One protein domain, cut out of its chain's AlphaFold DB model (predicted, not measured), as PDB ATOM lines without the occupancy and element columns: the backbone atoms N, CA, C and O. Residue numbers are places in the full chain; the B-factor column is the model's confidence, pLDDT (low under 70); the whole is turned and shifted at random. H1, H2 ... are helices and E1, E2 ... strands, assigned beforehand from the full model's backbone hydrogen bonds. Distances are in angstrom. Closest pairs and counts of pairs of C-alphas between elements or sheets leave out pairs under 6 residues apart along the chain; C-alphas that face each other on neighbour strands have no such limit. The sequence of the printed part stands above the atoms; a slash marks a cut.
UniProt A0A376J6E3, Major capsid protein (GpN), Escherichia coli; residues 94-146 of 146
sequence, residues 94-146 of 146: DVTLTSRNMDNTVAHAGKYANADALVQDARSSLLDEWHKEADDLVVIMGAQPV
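What this domain is: This is residues 94 to 146 of the 146 residues of the protein "Major capsid protein (GpN)" of Escherichia coli (UniProt A0A376J6E3). With little regular structure, this is a loose, elongated piece: H1 lies in the middle of its length, short H2 at one end, and a small strand-like loop holding E1 at the other. After H2, residues 133 to 146 fold back along the length. The printed part has 53 residues, 18 in named elements, mostly helix, in the order E1, H1, H2; the radius of gyration of the C-alphas is 13.5 A, the spans 40 by 21 by 18 A.

Where its parts are: Find C-alpha 115 at (115.640, 104.931, 104.020); from there H1 runs 15.4 A to residue 125. H2 is residues 129 to 132, ending at (113.494, 117.001, 91.080). E1 is residues 106 to 108.

How they stand to each other: In H1 every O i to N i+4 pair is within hydrogen-bond range; H2 is too short for one. H1 and H2 are close but not clearly touching, their closest C-alphas, Arg 123 and Lys 132, 6.3 A apart. E1 is apart from both and pairs with no named strand; look beside it for residues 99 to 100, antiparallel.

The domain as a whole: The farthest C-alphas, Asp 103 and Trp 130, are 41.2 A apart. The printed part has no cut, and no link is long. Residues 125 to 130 stand free. Look for pLDDT under 70 at residues 94 to 111 and 144 to 146.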
ATOM      1  N   ASP A  94     128.180 111.233 106.624       67.81
ATOM      2  CA  ASP A  94     127.762 110.988 108.019       67.81
ATOM      3  C   ASP A  94     126.241 110.904 108.232       67.81
ATOM      4  O   ASP A  94     125.668 111.428 109.206       67.81
ATOM      5  N   VAL A  95     125.575 110.234 107.293       68.25
ATOM      6  CA  VAL A  95     124.159 109.897 107.383       68.25
ATOM      7  C   VAL A  95     124.002 108.594 108.149       68.25
ATOM      8  O   VAL A  95     124.480 107.550 107.720       68.25
ATOM      9  N   THR A  96     123.284 108.641 109.267       64.06
ATOM     10  CA  THR A  96     122.927 107.446 110.032       64.06
ATOM     11  C   THR A  96     121.441 107.151 109.882       64.06
ATOM     12  O   THR A  96     120.585 108.004 110.138       64.06
ATOM     13  N   LEU A  97     121.132 105.925 109.467       62.22
ATOM     14  CA  LEU A  97     119.772 105.401 109.458       62.22
ATOM     15  C   LEU A  97     119.450 104.787 110.819       62.22
ATOM     16  O   LEU A  97     120.294 104.156 111.454       62.22
ATOM     17  N   THR A  98     118.211 104.968 111.263       66.31
ATOM     18  CA  THR A  98     117.709 104.288 112.457       66.31
ATOM     19  C   THR A  98     117.642 102.788 112.190       66.31
ATOM     20  O   THR A  98     116.864 102.346 111.343       66.31
ATOM     21  N   SER A  99     118.435 101.997 112.914       60.09
ATOM     22  CA  SER A  99     118.380 100.539 112.829       60.09
ATOM     23  C   SER A  99     117.290 100.000 113.751       60.09
ATOM     24  O   SER A  99     117.058 100.509 114.854       60.09
ATOM     25  N   ARG A 100     116.584  98.971 113.285       62.41
ATOM     26  CA  ARG A 100     115.510  98.307 114.026       62.41
ATOM     27  C   ARG A 100     115.820  96.822 114.159       62.41
ATOM     28  O   ARG A 100     116.339  96.210 113.229       62.41
ATOM     29  N   ASN A 101     115.501  96.263 115.317       57.75
ATOM     30  CA  ASN A 101     115.589  94.835 115.595       57.75
ATOM     31  C   ASN A 101     114.471  94.068 114.862       57.75
ATOM     32  O   ASN A 101     113.498  94.662 114.394       57.75
ATOM     33  N   MET A 102     114.573  92.734 114.795       62.06
ATOM     34  CA  MET A 102     113.543  91.878 114.171       62.06
ATOM     35  C   MET A 102     112.164  91.977 114.849       62.06
ATOM     36  O   MET A 102     111.156  91.647 114.233       62.06
ATOM     37  N   ASP A 103     112.109  92.451 116.093       67.00
ATOM     38  CA  ASP A 103     110.881  92.740 116.842       67.00
ATOM     39  C   ASP A 103     110.351  94.175 116.612       67.00
ATOM     40  O   ASP A 103     109.445  94.631 117.308       67.00
ATOM     41  N   ASN A 104     110.910  94.894 115.629       61.62
ATOM     42  CA  ASN A 104     110.597  96.279 115.268       61.62
ATOM     43  C   ASN A 104     110.902  97.320 116.368       61.62
ATOM     44  O   ASN A 104     110.501  98.486 116.254       61.62
ATOM     45  N   THR A 105     111.645  96.939 117.412       60.97
ATOM     46  CA  THR A 105     112.179  97.895 118.389       60.97
ATOM     47  C   THR A 105     113.346  98.673 117.787       60.97
ATOM     48  O   THR A 105     114.109  98.153 116.968       60.97
ATOM     49  N   VAL A 106     113.474  99.954 118.143       66.50
ATOM     50  CA  VAL A 106     114.586 100.793 117.676       66.50
ATOM     51  C   VAL A 106     115.863 100.314 118.356       66.50
ATOM     52  O   VAL A 106     116.000 100.433 119.571       66.50
ATOM     53  N   ALA A 107     116.784  99.766 117.568       59.75
ATOM     54  CA  ALA A 107     118.065  99.281 118.049       59.75
ATOM     55  C   ALA A 107     119.049 100.444 118.210       59.75
ATOM     56  O   ALA A 107     119.709 100.531 119.241       59.75
ATOM     57  N   HIS A 108     119.140 101.346 117.224       62.16
ATOM     58  CA  HIS A 108     119.916 102.592 117.289       62.16
ATOM     59  C   HIS A 108     119.131 103.737 116.643       62.16
ATOM     60  O   HIS A 108     118.628 103.592 115.531       62.16
ATOM     61  N   ALA A 109     119.050 104.888 117.314       61.94
ATOM     62  CA  ALA A 109     118.450 106.093 116.747       61.94
ATOM     63  C   ALA A 109     119.431 106.762 115.769       61.94
ATOM     64  O   ALA A 109     120.509 107.203 116.169       61.94
ATOM     65  N   GLY A 110     119.061 106.821 114.489       66.06
ATOM     66  CA  GLY A 110     119.788 107.553 113.452       66.06
ATOM     67  C   GLY A 110     119.179 108.934 113.196       66.06
ATOM     68  O   GLY A 110     118.109 109.255 113.712       66.06
ATOM     69  N   LYS A 111     119.840 109.749 112.364       68.62
ATOM     70  CA  LYS A 111     119.315 111.055 111.916       68.62
ATOM     71  C   LYS A 111     118.020 110.919 111.105       68.62
ATOM     72  O   LYS A 111     117.179 111.811 111.160       68.62
ATOM     73  N   TYR A 112     117.844 109.800 110.399       73.12
ATOM     74  CA  TYR A 112     116.634 109.500 109.629       73.12
ATOM     75  C   TYR A 112     115.930 108.254 110.166       73.12
ATOM     76  O   TYR A 112     116.563 107.276 110.580       73.12
ATOM     77  N   ALA A 113     114.597 108.283 110.146       74.69
ATOM     78  CA  ALA A 113     113.755 107.208 110.667       74.69
ATOM     79  C   ALA A 113     113.694 105.979 109.739       74.69
ATOM     80  O   ALA A 113     113.503 104.860 110.218       74.69
ATOM     81  N   ASN A 114     113.831 106.186 108.428       76.56
ATOM     82  CA  ASN A 114     113.786 105.165 107.383       76.56
ATOM     83  C   ASN A 114     114.606 105.607 106.152       76.56
ATOM     84  O   ASN A 114     114.937 106.783 106.002       76.56
ATOM     85  N   ALA A 115     114.917 104.656 105.264       76.94
ATOM     86  CA  ALA A 115     115.640 104.931 104.020       76.94
ATOM     87  C   ALA A 115     114.855 105.856 103.071       76.94
ATOM     88  O   ALA A 115     115.448 106.678 102.386       76.94
ATOM     89  N   ASP A 116     113.524 105.768 103.074       80.69
ATOM     90  CA  ASP A 116     112.659 106.613 102.246       80.69
ATOM     91  C   ASP A 116     112.752 108.104 102.625       80.69
ATOM     92  O   ASP A 116     112.920 108.950 101.750       80.69
ATOM     93  N   ALA A 117     112.774 108.440 103.923       81.56
ATOM     94  CA  ALA A 117     112.985 109.826 104.353       81.56
ATOM     95  C   ALA A 117     114.356 110.364 103.928       81.56
ATOM     96  O   ALA A 117     114.462 111.534 103.567       81.56
ATOM     97  N   LEU A 118     115.390 109.518 103.942       82.56
ATOM     98  CA  LEU A 118     116.714 109.900 103.457       82.56
ATOM     99  C   LEU A 118     116.700 110.181 101.948       82.56
ATOM    100  O   LEU A 118     117.239 111.191 101.505       82.56
ATOM    101  N   VAL A 119     116.070 109.310 101.158       84.75
ATOM    102  CA  VAL A 119     115.945 109.487  99.702       84.75
ATOM    103  C   VAL A 119     115.174 110.765  99.374       84.75
ATOM    104  O   VAL A 119     115.592 111.530  98.505       84.75
ATOM    105  N   GLN A 120     114.074 111.027 100.083       84.81
ATOM    106  CA  GLN A 120     113.272 112.231  99.888       84.81
ATOM    107  C   GLN A 120     114.065 113.501 100.232       84.81
ATOM    108  O   GLN A 120     113.999 114.483  99.489       84.81
ATOM    109  N   ASP A 121     114.836 113.483 101.321       84.19
ATOM    110  CA  ASP A 121     115.686 114.613 101.692       84.19
ATOM    111  C   ASP A 121     116.790 114.844 100.654       84.19
ATOM    112  O   ASP A 121     116.925 115.958 100.146       84.19
ATOM    113  N   ALA A 122     117.487 113.785 100.232       84.69
ATOM    114  CA  ALA A 122     118.495 113.849  99.175       84.69
ATOM    115  C   ALA A 122     117.919 114.398  97.857       84.69
ATOM    116  O   ALA A 122     118.517 115.278  97.236       84.69
ATOM    117  N   ARG A 123     116.720 113.953  97.457       84.50
ATOM    118  CA  ARG A 123     115.998 114.490  96.291       84.50
ATOM    119  C   ARG A 123     115.702 115.981  96.453       84.50
ATOM    120  O   ARG A 123     115.804 116.738  95.491       84.50
ATOM    121  N   SER A 124     115.313 116.415  97.648       84.88
ATOM    122  CA  SER A 124     114.912 117.801  97.892       84.88
ATOM    123  C   SER A 124     116.092 118.771  98.016       84.88
ATOM    124  O   SER A 124     115.963 119.919  97.588       84.88
ATOM    125  N   SER A 125     117.224 118.320  98.561       83.50
ATOM    126  CA  SER A 125     118.359 119.170  98.935       83.50
ATOM    127  C   SER A 125     119.536 119.097  97.959       83.50
ATOM    128  O   SER A 125     120.144 120.129  97.691       83.50
ATOM    129  N   LEU A 126     119.847 117.918  97.403       83.50
ATOM    130  CA  LEU A 126     121.057 117.702  96.593       83.50
ATOM    131  C   LEU A 126     120.824 117.858  95.085       83.50
ATOM    132  O   LEU A 126     121.759 118.169  94.344       83.50
ATOM    133  N   LEU A 127     119.599 117.616  94.609       83.50
ATOM    134  CA  LEU A 127     119.261 117.764  93.194       83.50
ATOM    135  C   LEU A 127     118.906 119.210  92.857       83.50
ATOM    136  O   LEU A 127     118.227 119.905  93.616       83.50
ATOM    137  N   ASP A 128     119.309 119.643  91.665       82.75
ATOM    138  CA  ASP A 128     118.841 120.911  91.119       82.75
ATOM    139  C   ASP A 128     117.335 120.842  90.824       82.75
ATOM    140  O   ASP A 128     116.814 119.797  90.437       82.75
ATOM    141  N   GLU A 129     116.641 121.971  90.957       82.62
ATOM    142  CA  GLU A 129     115.174 122.065  90.892       82.62
ATOM    143  C   GLU A 129     114.551 121.442  89.633       82.62
ATOM    144  O   GLU A 129     113.533 120.766  89.712       82.62
ATOM    145  N   TRP A 130     115.222 121.567  88.492       82.31
ATOM    146  CA  TRP A 130     114.777 121.039  87.203       82.31
ATOM    147  C   TRP A 130     114.860 119.510  87.078       82.31
ATOM    148  O   TRP A 130     114.178 118.945  86.231       82.31
ATOM    149  N   HIS A 131     115.650 118.831  87.916       82.62
ATOM    150  CA  HIS A 131     115.718 117.364  87.954       82.62
ATOM    151  C   HIS A 131     114.825 116.741  89.031       82.62
ATOM    152  O   HIS A 131     114.658 115.524  89.058       82.62
ATOM    153  N   LYS A 132     114.267 117.539  89.951       83.38
ATOM    154  CA  LYS A 132     113.494 117.001  91.080       83.38
ATOM    155  C   LYS A 132     112.208 116.320  90.627       83.38
ATOM    156  O   LYS A 132     111.792 115.358  91.267       83.38
ATOM    157  N   GLU A 133     111.579 116.814  89.568       82.56
ATOM    158  CA  GLU A 133     110.307 116.307  89.030       82.56
ATOM    159  C   GLU A 133     110.485 115.433  87.781       82.56
ATOM    160  O   GLU A 133     109.528 115.197  87.056       82.56
ATOM    161  N   ALA A 134     111.702 114.958  87.513       84.50
ATOM    162  CA  ALA A 134     111.943 114.079  86.379       84.50
ATOM    163  C   ALA A 134     111.314 112.688  86.612       84.50
ATOM    164  O   ALA A 134     111.518 112.076  87.665       84.50
ATOM    165  N   ASP A 135     110.568 112.190  85.622       83.94
ATOM    166  CA  ASP A 135     109.858 110.900  85.684       83.94
ATOM    167  C   ASP A 135     110.796 109.678  85.588       83.94
ATOM    168  O   ASP A 135     110.377 108.543  85.817       83.94
ATOM    169  N   ASP A 136     112.067 109.889  85.246       88.75
ATOM    170  CA  ASP A 136     113.088 108.860  85.029       88.75
ATOM    171  C   ASP A 136     114.076 108.714  86.201       88.75
ATOM    172  O   ASP A 136     115.125 108.078  86.066       88.75
ATOM    173  N   LEU A 137     113.749 109.269  87.374       86.44
ATOM    174  CA  LEU A 137     114.609 109.188  88.553       86.44
ATOM    175  C   LEU A 137     114.664 107.760  89.119       86.44
ATOM    176  O   LEU A 137     113.648 107.165  89.481       86.44
ATOM    177  N   VAL A 138     115.880 107.234  89.272       89.44
ATOM    178  CA  VAL A 138     116.134 105.896  89.822       89.44
ATOM    179  C   VAL A 138     117.022 105.989  91.056       89.44
ATOM    180  O   VAL A 138     118.046 106.671  91.058       89.44
ATOM    181  N   VAL A 139     116.651 105.246  92.099       86.88
ATOM    182  CA  VAL A 139     117.459 105.081  93.311       86.88
ATOM    183  C   VAL A 139     118.182 103.742  93.240       86.88
ATOM    184  O   VAL A 139     117.552 102.686  93.193       86.88
ATOM    185  N   ILE A 140     119.513 103.785  93.239       89.19
ATOM    186  CA  ILE A 140     120.368 102.594  93.219       89.19
ATOM    187  C   ILE A 140     120.850 102.326  94.646       89.19
ATOM    188  O   ILE A 140     121.473 103.189  95.263       89.19
ATOM    189  N   MET A 141     120.582 101.127  95.165       83.00
ATOM    190  CA  MET A 141     121.042 100.683  96.485       83.00
ATOM    191  C   MET A 141     121.772  99.343  96.381       83.00
ATOM    192  O   MET A 141     121.440  98.503  95.543       83.00
ATOM    193  N   GLY A 142     122.760  99.138  97.253       81.88
ATOM    194  CA  GLY A 142     123.418  97.843  97.412       81.88
ATOM    195  C   GLY A 142     122.476  96.797  98.015       81.88
ATOM    196  O   GLY A 142     121.513  97.130  98.700       81.88
ATOM    197  N   ALA A 143     122.776  95.516  97.785       75.69
ATOM    198  CA  ALA A 143     121.962  94.408  98.295       75.69
ATOM    199  C   ALA A 143     121.922  94.334  99.832       75.69
ATOM    200  O   ALA A 143     120.973  93.795 100.395       75.69
ATOM    201  N   GLN A 144     122.939  94.875 100.506       56.84
ATOM    202  CA  GLN A 144     123.008  94.926 101.957       56.84
ATOM    203  C   GLN A 144     123.320  96.361 102.397       56.84
ATOM    204  O   GLN A 144     124.368  96.885 102.010       56.84
ATOM    205  N   PRO A 145     122.426  97.018 103.158       53.62
ATOM    206  CA  PRO A 145     122.763  98.275 103.807       53.62
ATOM    207  C   PRO A 145     123.823  97.982 104.876       53.62
ATOM    208  O   PRO A 145     123.641  97.074 105.691       53.62
ATOM    209  N   VAL A 146     124.950  98.692 104.799       43.00
ATOM    210  CA  VAL A 146     126.030  98.657 105.800       43.00
ATOM    211  C   VAL A 146     125.616  99.466 107.021       43.00
ATOM    212  O   VAL A 146     125.012 100.543 106.820       43.00
TER     213      VAL A 146